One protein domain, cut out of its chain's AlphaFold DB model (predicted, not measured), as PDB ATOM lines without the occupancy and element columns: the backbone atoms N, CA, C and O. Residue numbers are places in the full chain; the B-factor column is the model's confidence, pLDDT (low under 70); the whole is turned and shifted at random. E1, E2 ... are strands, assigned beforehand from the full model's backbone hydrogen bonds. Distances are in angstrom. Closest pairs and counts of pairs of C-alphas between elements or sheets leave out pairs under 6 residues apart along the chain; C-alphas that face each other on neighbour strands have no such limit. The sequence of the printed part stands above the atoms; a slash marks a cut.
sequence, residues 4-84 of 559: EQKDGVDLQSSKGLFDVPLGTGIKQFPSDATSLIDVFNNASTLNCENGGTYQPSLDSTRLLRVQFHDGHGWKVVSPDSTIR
ATOM      1  N   GLU A   4     -18.320  44.472  38.575       90.00
ATOM      2  CA  GLU A   4     -18.567  44.194  39.984       90.00
ATOM      3  C   GLU A   4     -19.207  42.815  40.128       90.00
ATOM      4  O   GLU A   4     -19.872  42.337  39.208       90.00
ATOM      5  N   GLN A   5     -18.985  42.173  41.271       88.75
ATOM      6  CA  GLN A   5     -19.625  40.915  41.634       88.75
ATOM      7  C   GLN A   5     -20.467  41.127  42.888       88.75
ATOM      8  O   GLN A   5     -20.044  41.798  43.833       88.75
ATOM      9  N   LYS A   6     -21.668  40.551  42.892       86.56
ATOM     10  CA  LYS A   6     -22.563  40.557  44.043       86.56
ATOM     11  C   LYS A   6     -23.009  39.132  44.330       86.56
ATOM     12  O   LYS A   6     -23.712  38.531  43.525       86.56
ATOM     13  N   ASP A   7     -22.578  38.622  45.474       83.88
ATOM     14  CA  ASP A   7     -22.913  37.280  45.944       83.88
ATOM     15  C   ASP A   7     -24.112  37.317  46.906       83.88
ATOM     16  O   ASP A   7     -24.508  38.379  47.391       83.88
ATOM     17  N   GLY A   8     -24.696  36.148  47.188       80.00
ATOM     18  CA  GLY A   8     -25.795  36.011  48.156       80.00
ATOM     19  C   GLY A   8     -27.170  36.463  47.651       80.00
ATOM     20  O   GLY A   8     -28.075  36.666  48.455       80.00
ATOM     21  N   VAL A   9     -27.344  36.622  46.335       79.00
ATOM     22  CA  VAL A   9     -28.651  36.899  45.722       79.00
ATOM     23  C   VAL A   9     -29.431  35.586  45.611       79.00
ATOM     24  O   VAL A   9     -29.080  34.725  44.807       79.00
ATOM     25  N   ASP A  10     -30.475  35.418  46.426       77.25
ATOM     26  CA  ASP A  10     -31.355  34.247  46.351       77.25
ATOM     27  C   ASP A  10     -32.278  34.338  45.126       77.25
ATOM     28  O   ASP A  10     -33.069  35.272  44.978       77.25
ATOM     29  N   LEU A  11     -32.163  33.350  44.238       75.19
ATOM     30  CA  LEU A  11     -32.933  33.248  43.001       75.19
ATOM     31  C   LEU A  11     -33.958  32.098  43.020       75.19
ATOM     32  O   LEU A  11     -34.665  31.920  42.029       75.19
ATOM     33  N   GLN A  12     -34.093  31.330  44.113       72.38
ATOM     34  CA  GLN A  12     -34.856  30.067  44.132       72.38
ATOM     35  C   GLN A  12     -36.375  30.224  43.903       72.38
ATOM     36  O   GLN A  12     -37.053  29.245  43.603       72.38
ATOM     37  N   SER A  13     -36.923  31.444  43.978       75.00
ATOM     38  CA  SER A  13     -38.341  31.750  43.686       75.00
ATOM     39  C   SER A  13     -38.551  32.892  42.677       75.00
ATOM     40  O   SER A  13     -39.675  33.355  42.491       75.00
ATOM     41  N   SER A  14     -37.495  33.347  41.995       73.38
ATOM     42  CA  SER A  14     -37.513  34.586  41.197       73.38
ATOM     43  C   SER A  14     -38.187  34.461  39.820       73.38
ATOM     44  O   SER A  14     -38.417  35.462  39.143       73.38
ATOM     45  N   LYS A  15     -38.493  33.230  39.376       78.44
ATOM     46  CA  LYS A  15     -39.030  32.910  38.032       78.44
ATOM     47  C   LYS A  15     -38.259  33.588  36.882       78.44
ATOM     48  O   LYS A  15     -38.829  33.865  35.832       78.44
ATOM     49  N   GLY A  16     -36.960  33.833  37.078       73.69
ATOM     50  CA  GLY A  16     -36.075  34.452  36.088       73.69
ATOM     51  C   GLY A  16     -36.022  35.984  36.115       73.69
ATOM     52  O   GLY A  16     -35.333  36.556  35.276       73.69
ATOM     53  N   LEU A  17     -36.694  36.653  37.059       77.69
ATOM     54  CA  LEU A  17     -36.630  38.107  37.228       77.69
ATOM     55  C   LEU A  17     -35.888  38.475  38.516       77.69
ATOM     56  O   LEU A  17     -36.305  38.093  39.604       77.69
ATOM     57  N   PHE A  18     -34.827  39.265  38.402       77.88
ATOM     58  CA  PHE A  18     -34.100  39.817  39.543       77.88
ATOM     59  C   PHE A  18     -33.821  41.302  39.321       77.88
ATOM     60  O   PHE A  18     -33.691  41.751  38.183       77.88
ATOM     61  N   ASP A  19     -33.717  42.048  40.417       79.56
ATOM     62  CA  ASP A  19     -33.290  43.444  40.419       79.56
ATOM     63  C   ASP A  19     -32.026  43.574  41.271       79.56
ATOM     64  O   ASP A  19     -31.966  43.083  42.403       79.56
ATOM     65  N   VAL A  20     -30.994  44.190  40.702       78.12
ATOM     66  CA  VAL A  20     -29.716  44.424  41.368       78.12
ATOM     67  C   VAL A  20     -29.268  45.855  41.066       78.12
ATOM     68  O   VAL A  20     -29.006  46.176  39.906       78.12
ATOM     69  N   PRO A  21     -29.117  46.717  42.090       79.50
ATOM     70  CA  PRO A  21     -28.602  48.064  41.887       79.50
ATOM     71  C   PRO A  21     -27.116  48.021  41.513       79.50
ATOM     72  O   PRO A  21     -26.291  47.481  42.261       79.50
ATOM     73  N   LEU A  22     -26.789  48.625  40.368       81.69
ATOM     74  CA  LEU A  22     -25.422  48.720  39.854       81.69
ATOM     75  C   LEU A  22     -24.568  49.663  40.714       81.69
ATOM     76  O   LEU A  22     -25.034  50.713  41.153       81.69
ATOM     77  N   GLY A  23     -23.304  49.305  40.918       82.00
ATOM     78  CA  GLY A  23     -22.320  50.048  41.711       82.00
ATOM     79  C   GLY A  23     -22.299  49.684  43.198       82.00
ATOM     80  O   GLY A  23     -21.554  50.301  43.956       82.00
ATOM     81  N   THR A  24     -23.120  48.720  43.631       83.69
ATOM     82  CA  THR A  24     -23.213  48.282  45.041       83.69
ATOM     83  C   THR A  24     -22.523  46.947  45.316       83.69
ATOM     84  O   THR A  24     -22.515  46.490  46.460       83.69
ATOM     85  N   GLY A  25     -21.993  46.287  44.282       83.69
ATOM     86  CA  GLY A  25     -21.245  45.042  44.422       83.69
ATOM     87  C   GLY A  25     -19.791  45.279  44.830       83.69
ATOM     88  O   GLY A  25     -19.314  46.410  44.928       83.69
ATOM     89  N   ILE A  26     -19.052  44.191  45.036       87.44
ATOM     90  CA  ILE A  26     -17.599  44.265  45.204       87.44
ATOM     91  C   ILE A  26     -16.995  44.502  43.819       87.44
ATOM     92  O   ILE A  26     -17.097  43.647  42.932       87.44
ATOM     93  N   LYS A  27     -16.375  45.671  43.619       88.56
ATOM     94  CA  LYS A  27     -15.690  45.999  42.365       88.56
ATOM     95  C   LYS A  27     -14.559  45.005  42.119       88.56
ATOM     96  O   LYS A  27     -13.651  44.868  42.932       88.56
ATOM     97  N   GLN A  28     -14.618  44.345  40.972       89.56
ATOM     98  CA  GLN A  28     -13.623  43.382  40.509       89.56
ATOM     99  C   GLN A  28     -12.654  44.016  39.507       89.56
ATOM    100  O   GLN A  28     -11.484  43.648  39.465       89.56
ATOM    101  N   PHE A  29     -13.127  44.984  38.715       89.19
ATOM    102  CA  PHE A  29     -12.324  45.693  37.722       89.19
ATOM    103  C   PHE A  29     -12.907  47.090  37.430       89.19
ATOM    104  O   PHE A  29     -14.134  47.229  37.406       89.19
ATOM    105  N   PRO A  30     -12.085  48.109  37.119       84.50
ATOM    106  CA  PRO A  30     -10.618  48.131  37.155       84.50
ATOM    107  C   PRO A  30     -10.074  48.181  38.585       84.50
ATOM    108  O   PRO A  30     -10.782  48.574  39.512       84.50
ATOM    109  N   SER A  31      -8.815  47.774  38.766       80.38
ATOM    110  CA  SER A  31      -8.133  47.830  40.068       80.38
ATOM    111  C   SER A  31      -7.775  49.256  40.506       80.38
ATOM    112  O   SER A  31      -7.425  49.460  41.665       80.38
ATOM    113  N   ASP A  32      -7.843  50.236  39.598       82.19
ATOM    114  CA  ASP A  32      -7.619  51.658  39.883       82.19
ATOM    115  C   ASP A  32      -8.848  52.324  40.541       82.19
ATOM    116  O   ASP A  32      -9.829  51.668  40.889       82.19
ATOM    117  N   ALA A  33      -8.796  53.639  40.765       82.38
ATOM    118  CA  ALA A  33      -9.854  54.379  41.454       82.38
ATOM    119  C   ALA A  33     -11.113  54.643  40.600       82.38
ATOM    120  O   ALA A  33     -12.072  55.203  41.130       82.38
ATOM    121  N   THR A  34     -11.156  54.245  39.320       82.94
ATOM    122  CA  THR A  34     -12.282  54.556  38.425       82.94
ATOM    123  C   THR A  34     -13.596  53.991  38.969       82.94
ATOM    124  O   THR A  34     -13.700  52.807  39.322       82.94
ATOM    125  N   SER A  35     -14.599  54.865  39.056       84.69
ATOM    126  CA  SER A  35     -15.940  54.551  39.543       84.69
ATOM    127  C   SER A  35     -16.888  54.203  38.391       84.69
ATOM    128  O   SER A  35     -16.579  54.420  37.219       84.69
ATOM    129  N   LEU A  36     -18.078  53.679  38.706       85.25
ATOM    130  CA  LEU A  36     -19.071  53.344  37.682       85.25
ATOM    131  C   LEU A  36     -19.507  54.573  36.859       85.25
ATOM    132  O   LEU A  36     -19.748  54.437  35.662       85.25
ATOM    133  N   ILE A  37     -19.586  55.771  37.461       81.62
ATOM    134  CA  ILE A  37     -20.031  56.979  36.744       81.62
ATOM    135  C   ILE A  37     -18.988  57.459  35.724       81.62
ATOM    136  O   ILE A  37     -19.352  57.924  34.645       81.62
ATOM    137  N   ASP A  38     -17.700  57.262  36.010       83.62
ATOM    138  CA  ASP A  38     -16.601  57.676  35.130       83.62
ATOM    139  C   ASP A  38     -16.598  56.905  33.806       83.62
ATOM    140  O   ASP A  38     -16.193  57.436  32.773       83.62
ATOM    141  N   VAL A  39     -17.133  55.677  33.800       83.50
ATOM    142  CA  VAL A  39     -17.296  54.865  32.583       83.50
ATOM    143  C   VAL A  39     -18.141  55.591  31.535       83.50
ATOM    144  O   VAL A  39     -17.973  55.354  30.340       83.50
ATOM    145  N   PHE A  40     -19.037  56.490  31.946       81.69
ATOM    146  CA  PHE A  40     -19.908  57.239  31.043       81.69
ATOM    147  C   PHE A  40     -19.281  58.530  30.498       81.69
ATOM    148  O   PHE A  40     -19.880  59.177  29.641       81.69
ATOM    149  N   ASN A  41     -18.075  58.904  30.931       79.06
ATOM    150  CA  ASN A  41     -17.386  60.077  30.407       79.06
ATOM    151  C   ASN A  41     -16.768  59.779  29.030       79.06
ATOM    152  O   ASN A  41     -15.740  59.114  28.925       79.06
ATOM    153  N   ASN A  42     -17.382  60.298  27.962       77.19
ATOM    154  CA  ASN A  42     -16.879  60.122  26.596       77.19
ATOM    155  C   ASN A  42     -15.608  60.930  26.288       77.19
ATOM    156  O   ASN A  42     -14.992  60.711  25.254       77.19
ATOM    157  N   ALA A  43     -15.193  61.839  27.173       74.56
ATOM    158  CA  ALA A  43     -13.971  62.619  27.007       74.56
ATOM    159  C   ALA A  43     -12.739  61.973  27.668       74.56
ATOM    160  O   ALA A  43     -11.659  62.560  27.636       74.56
ATOM    161  N   SER A  44     -12.878  60.809  28.313       77.38
ATOM    162  CA  SER A  44     -11.781  60.147  29.027       77.38
ATOM    163  C   SER A  44     -11.518  58.736  28.521       77.38
ATOM    164  O   SER A  44     -12.414  58.013  28.095       77.38
ATOM    165  N   THR A  45     -10.249  58.350  28.604       84.06
ATOM    166  CA  THR A  45      -9.755  57.019  28.254       84.06
ATOM    167  C   THR A  45     -10.163  55.994  29.296       84.06
ATOM    168  O   THR A  45      -9.909  56.196  30.480       84.06
ATOM    169  N   LEU A  46     -10.735  54.871  28.866       86.44
ATOM    170  CA  LEU A  46     -11.196  53.811  29.760       86.44
ATOM    171  C   LEU A  46     -10.354  52.545  29.605       86.44
ATOM    172  O   LEU A  46     -10.100  52.095  28.491       86.44
ATOM    173  N   ASN A  47      -9.962  51.938  30.724       87.31
ATOM    174  CA  ASN A  47      -9.217  50.681  30.731       87.31
ATOM    175  C   ASN A  47     -10.152  49.478  30.488       87.31
ATOM    176  O   ASN A  47     -11.279  49.404  30.994       87.31
ATOM    177  N   CYS A  48      -9.684  48.506  29.710       86.94
ATOM    178  CA  CYS A  48     -10.384  47.267  29.385       86.94
ATOM    179  C   CYS A  48      -9.775  46.093  30.160       86.94
ATOM    180  O   CYS A  48      -8.558  45.955  30.231       86.94
ATOM    181  N   GLU A  49     -10.633  45.218  30.687       82.62
ATOM    182  CA  GLU A  49     -10.258  44.124  31.600       82.62
ATOM    183  C   GLU A  49      -9.247  43.134  31.006       82.62
ATOM    184  O   GLU A  49      -8.403  42.608  31.722       82.62
ATOM    185  N   ASN A  50      -9.251  42.966  29.683       81.31
ATOM    186  CA  ASN A  50      -8.325  42.082  28.974       81.31
ATOM    187  C   ASN A  50      -6.990  42.761  28.582       81.31
ATOM    188  O   ASN A  50      -6.277  42.232  27.735       81.31
ATOM    189  N   GLY A  51      -6.652  43.923  29.163       74.25
ATOM    190  CA  GLY A  51      -5.327  44.550  29.031       74.25
ATOM    191  C   GLY A  51      -5.152  45.592  27.913       74.25
ATOM    192  O   GLY A  51      -4.098  45.635  27.287       74.25
ATOM    193  N   GLY A  52      -6.142  46.460  27.663       85.00
ATOM    194  CA  GLY A  52      -6.050  47.566  26.683       85.00
ATOM    195  C   GLY A  52      -6.819  48.822  27.109       85.00
ATOM    196  O   GLY A  52      -7.393  48.840  28.195       85.00
ATOM    197  N   THR A  53      -6.872  49.857  26.264       84.62
ATOM    198  CA  THR A  53      -7.649  51.088  26.521       84.62
ATOM    199  C   THR A  53      -8.660  51.388  25.411       84.62
ATOM    200  O   THR A  53      -8.499  50.958  24.270       84.62
ATOM    201  N   TYR A  54      -9.727  52.111  25.750       85.50
ATOM    202  CA  TYR A  54     -10.793  52.541  24.845       85.50
ATOM    203  C   TYR A  54     -11.028  54.051  24.977       85.50
ATOM    204  O   TYR A  54     -11.256  54.537  26.084       85.50
ATOM    205  N   GLN A  55     -10.993  54.783  23.856       85.25
ATOM    206  CA  GLN A  55     -11.439  56.182  23.777       85.25
ATOM    207  C   GLN A  55     -12.845  56.230  23.183       85.25
ATOM    208  O   GLN A  55     -13.011  55.878  22.011       85.25
ATOM    209  N   PRO A  56     -13.857  56.670  23.935       79.44
ATOM    210  CA  PRO A  56     -15.189  56.840  23.377       79.44
ATOM    211  C   PRO A  56     -15.242  58.020  22.389       79.44
ATOM    212  O   PRO A  56     -14.599  59.046  22.596       79.44
ATOM    213  N   SER A  57     -16.047  57.905  21.328       75.25
ATOM    214  CA  SER A  57     -16.469  59.061  20.520       75.25
ATOM    215  C   SER A  57     -17.493  59.909  21.285       75.25
ATOM    216  O   SER A  57     -18.115  59.432  22.237       75.25
ATOM    217  N   LEU A  58     -17.717  61.157  20.851       67.69
ATOM    218  CA  LEU A  58     -18.645  62.094  21.507       67.69
ATOM    219  C   LEU A  58     -20.063  61.516  21.704       67.69
ATOM    220  O   LEU A  58     -20.704  61.801  22.713       67.69
ATOM    221  N   ASP A  59     -20.519  60.650  20.800       68.69
ATOM    222  CA  ASP A  59     -21.839  60.010  20.764       68.69
ATOM    223  C   ASP A  59     -21.860  58.539  21.240       68.69
ATOM    224  O   ASP A  59     -22.908  57.891  21.224       68.69
ATOM    225  N   SER A  60     -20.725  57.996  21.695       76.25
ATOM    226  CA  SER A  60     -20.624  56.600  22.142       76.25
ATOM    227  C   SER A  60     -21.553  56.291  23.326       76.25
ATOM    228  O   SER A  60     -21.501  56.962  24.359       76.25
ATOM    229  N   THR A  61     -22.339  55.214  23.226       78.44
ATOM    230  CA  THR A  61     -23.206  54.706  24.311       78.44
ATOM    231  C   THR A  61     -22.506  53.617  25.140       78.44
ATOM    232  O   THR A  61     -21.376  53.224  24.836       78.44
ATOM    233  N   ARG A  62     -23.121  53.152  26.241       83.12
ATOM    234  CA  ARG A  62     -22.596  52.051  27.075       83.12
ATOM    235  C   ARG A  62     -23.575  50.882  27.132       83.12
ATOM    236  O   ARG A  62     -24.790  51.081  27.120       83.12
ATOM    237  N   LEU A  63     -23.029  49.668  27.193       86.06
ATOM    238  CA  LEU A  63     -23.774  48.410  27.275       86.06
ATOM    239  C   LEU A  63     -23.551  47.747  28.641       86.06
ATOM    240  O   LEU A  63     -22.453  47.821  29.193       86.06
ATOM    241  N   LEU A  64     -24.581  47.081  29.160       87.25
ATOM    242  CA  LEU A  64     -24.560  46.290  30.386       87.25
ATOM    243  C   LEU A  64     -24.630  44.799  30.045       87.25
ATOM    244  O   LEU A  64     -25.606  44.341  29.449       87.25
ATOM    245  N   ARG A  65     -23.620  44.043  30.482       88.31
ATOM    246  CA  ARG A  65     -23.594  42.575  30.433       88.31
ATOM    247  C   ARG A  65     -23.766  42.016  31.840       88.31
ATOM    248  O   ARG A  65     -23.049  42.438  32.743       88.31
ATOM    249  N   VAL A  66     -24.656  41.038  32.008       87.19
ATOM    250  CA  VAL A  66     -24.898  40.370  33.298       87.19
ATOM    251  C   VAL A  66     -24.596  38.877  33.181       87.19
ATOM    252  O   VAL A  66     -24.997  38.224  32.216       87.19
ATOM    253  N   GLN A  67     -23.875  38.334  34.164       86.50
ATOM    254  CA  GLN A  67     -23.549  36.911  34.286       86.50
ATOM    255  C   GLN A  67     -23.910  36.429  35.692       86.50
ATOM    256  O   GLN A  67     -23.722  37.168  36.655       86.50
ATOM    257  N   PHE A  68     -24.424  35.206  35.818       85.81
ATOM    258  CA  PHE A  68     -24.778  34.607  37.108       85.81
ATOM    259  C   PHE A  68     -24.441  33.113  37.130       85.81
ATOM    260  O   PHE A  68     -24.445  32.462  36.089       85.81
ATOM    261  N   HIS A  69     -24.133  32.562  38.305       81.62
ATOM    262  CA  HIS A  69     -23.852  31.137  38.486       81.62
ATOM    263  C   HIS A  69     -25.074  30.440  39.094       81.62
ATOM    264  O   HIS A  69     -25.502  30.805  40.184       81.62
ATOM    265  N   ASP A  70     -25.634  29.436  38.419       79.31
ATOM    266  CA  ASP A  70     -26.890  28.771  38.828       79.31
ATOM    267  C   ASP A  70     -26.685  27.549  39.751       79.31
ATOM    268  O   ASP A  70     -27.589  26.742  39.967       79.31
ATOM    269  N   GLY A  71     -25.473  27.393  40.285       77.88
ATOM    270  CA  GLY A  71     -25.062  26.240  41.089       77.88
ATOM    271  C   GLY A  71     -24.531  25.065  40.262       77.88
ATOM    272  O   GLY A  71     -23.815  24.235  40.812       77.88
ATOM    273  N   HIS A  72     -24.787  25.036  38.949       78.94
ATOM    274  CA  HIS A  72     -24.276  24.022  38.016       78.94
ATOM    275  C   HIS A  72     -23.354  24.615  36.933       78.94
ATOM    276  O   HIS A  72     -22.706  23.869  36.198       78.94
ATOM    277  N   GLY A  73     -23.266  25.945  36.830       83.44
ATOM    278  CA  GLY A  73     -22.275  26.657  36.024       83.44
ATOM    279  C   GLY A  73     -22.590  28.147  35.851       83.44
ATOM    280  O   GLY A  73     -23.668  28.621  36.207       83.44
ATOM    281  N   TRP A  74     -21.653  28.900  35.265       84.81
ATOM    282  CA  TRP A  74     -21.878  30.300  34.887       84.81
ATOM    283  C   TRP A  74     -22.757  30.400  33.635       84.81
ATOM    284  O   TRP A  74     -22.506  29.740  32.625       84.81
ATOM    285  N   LYS A  75     -23.767  31.266  33.692       86.94
ATOM    286  CA  LYS A  75     -24.662  31.633  32.592       86.94
ATOM    287  C   LYS A  75     -24.526  33.126  32.294       86.94
ATOM    288  O   LYS A  75     -24.274  33.931  33.189       86.94
ATOM    289  N   VAL A  76     -24.693  33.497  31.026       86.44
ATOM    290  CA  VAL A  76     -24.619  34.886  30.541       86.44
ATOM    291  C   VAL A  76     -25.986  35.295  30.021       86.44
ATOM    292  O   VAL A  76     -26.578  34.569  29.223       86.44
ATOM    293  N   VAL A  77     -26.469  36.464  30.431       84.25
ATOM    294  CA  VAL A  77     -27.641  37.085  29.808       84.25
ATOM    295  C   VAL A  77     -27.177  37.792  28.536       84.25
ATOM    296  O   VAL A  77     -26.291  38.643  28.591       84.25
ATOM    297  N   SER A  78     -27.739  37.407  27.389       82.44
ATOM    298  CA  SER A  78     -27.355  37.908  26.064       82.44
ATOM    299  C   SER A  78     -28.604  38.205  25.222       82.44
ATOM    300  O   SER A  78     -29.566  37.437  25.318       82.44
ATOM    301  N   PRO A  79     -28.614  39.265  24.385       84.38
ATOM    302  CA  PRO A  79     -27.538  40.241  24.144       84.38
ATOM    303  C   PRO A  79     -27.376  41.277  25.272       84.38
ATOM    304  O   PRO A  79     -28.247  41.418  26.124       84.38
ATOM    305  N   ASP A  80     -26.254  42.006  25.268       87.25
ATOM    306  CA  ASP A  80     -25.989  43.069  26.249       87.25
ATOM    307  C   ASP A  80     -26.981  44.234  26.087       87.25
ATOM    308  O   ASP A  80     -27.255  44.688  24.973       87.25
ATOM    309  N   SER A  81     -27.481  44.767  27.201       83.88
ATOM    310  CA  SER A  81     -28.501  45.823  27.207       83.88
ATOM    311  C   SER A  81     -27.882  47.215  27.079       83.88
ATOM    312  O   SER A  81     -26.971  47.564  27.827       83.88
ATOM    313  N   THR A  82     -28.390  48.062  26.179       80.94
ATOM    314  CA  THR A  82     -27.918  49.453  26.048       80.94
ATOM    315  C   THR A  82     -28.466  50.349  27.155       80.94
ATOM    316  O   THR A  82     -29.679  50.448  27.340       80.94
ATOM    317  N   ILE A  83     -27.581  51.074  27.838       78.50
ATOM    318  CA  ILE A  83     -27.943  52.067  28.852       78.50
ATOM    319  C   ILE A  83     -28.265  53.386  28.131       78.50
ATOM    320  O   ILE A  83     -27.369  54.037  27.596       78.50
ATOM    321  N   ARG A  84     -29.551  53.760  28.062       66.81
ATOM    322  CA  ARG A  84     -30.045  54.895  27.246       66.81
ATOM    323  C   ARG A  84     -30.199  56.222  27.994       66.81
ATOM    324  O   ARG A  84     -30.316  57.259  27.350       66.81
TER     325      ARG A  84
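This is residues 4 to 84 of the 559 residues of the protein "Peptidase S74 domain-containing protein" of Bdellovibrio bacteriovorus (UniProt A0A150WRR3). Little of this domain is regular: residues 4 to 25 make a wide loop back to E1, a long hairpin of E4 and E5 passes nearest the middle, and a small hairpin of E2 and E3 lies toward one end. The printed part has 81 residues, no named helix and five strands, E1 to E5, holding 28 residues, class all strand; both two-stranded sheets are antiparallel. It is loose, radius of gyration of the C-alphas 14.7 A, and elongated, 43 by 26 by 20 A.

Residues 4 to 5 pair antiparallel with residues 26 to 27 of E1, residues 26 to 29. E2, residues 46 to 48, and E3, residues 52 to 54, form a hairpin, N 48 to O 52 2.8 A. E4, residues 62 to 69, and E5, residues 74 to 83, form another, N 64 to O 81 2.8 A. E1 and E4 are apart.

C-alpha 26 is at (-17.599, 44.265, 45.204), C-alpha 83 at (-27.943, 52.067, 28.852). E4 measures 23.9 A; E5, 23.4 A, bends by 63 degrees at residue 79.

The C-alphas farthest apart, Ser 13 and Ala 43, are 42.7 A apart. The printed part has no cut; E1 to E2 is a long link. Residues 58 to 59 and 84 have pLDDT under 70.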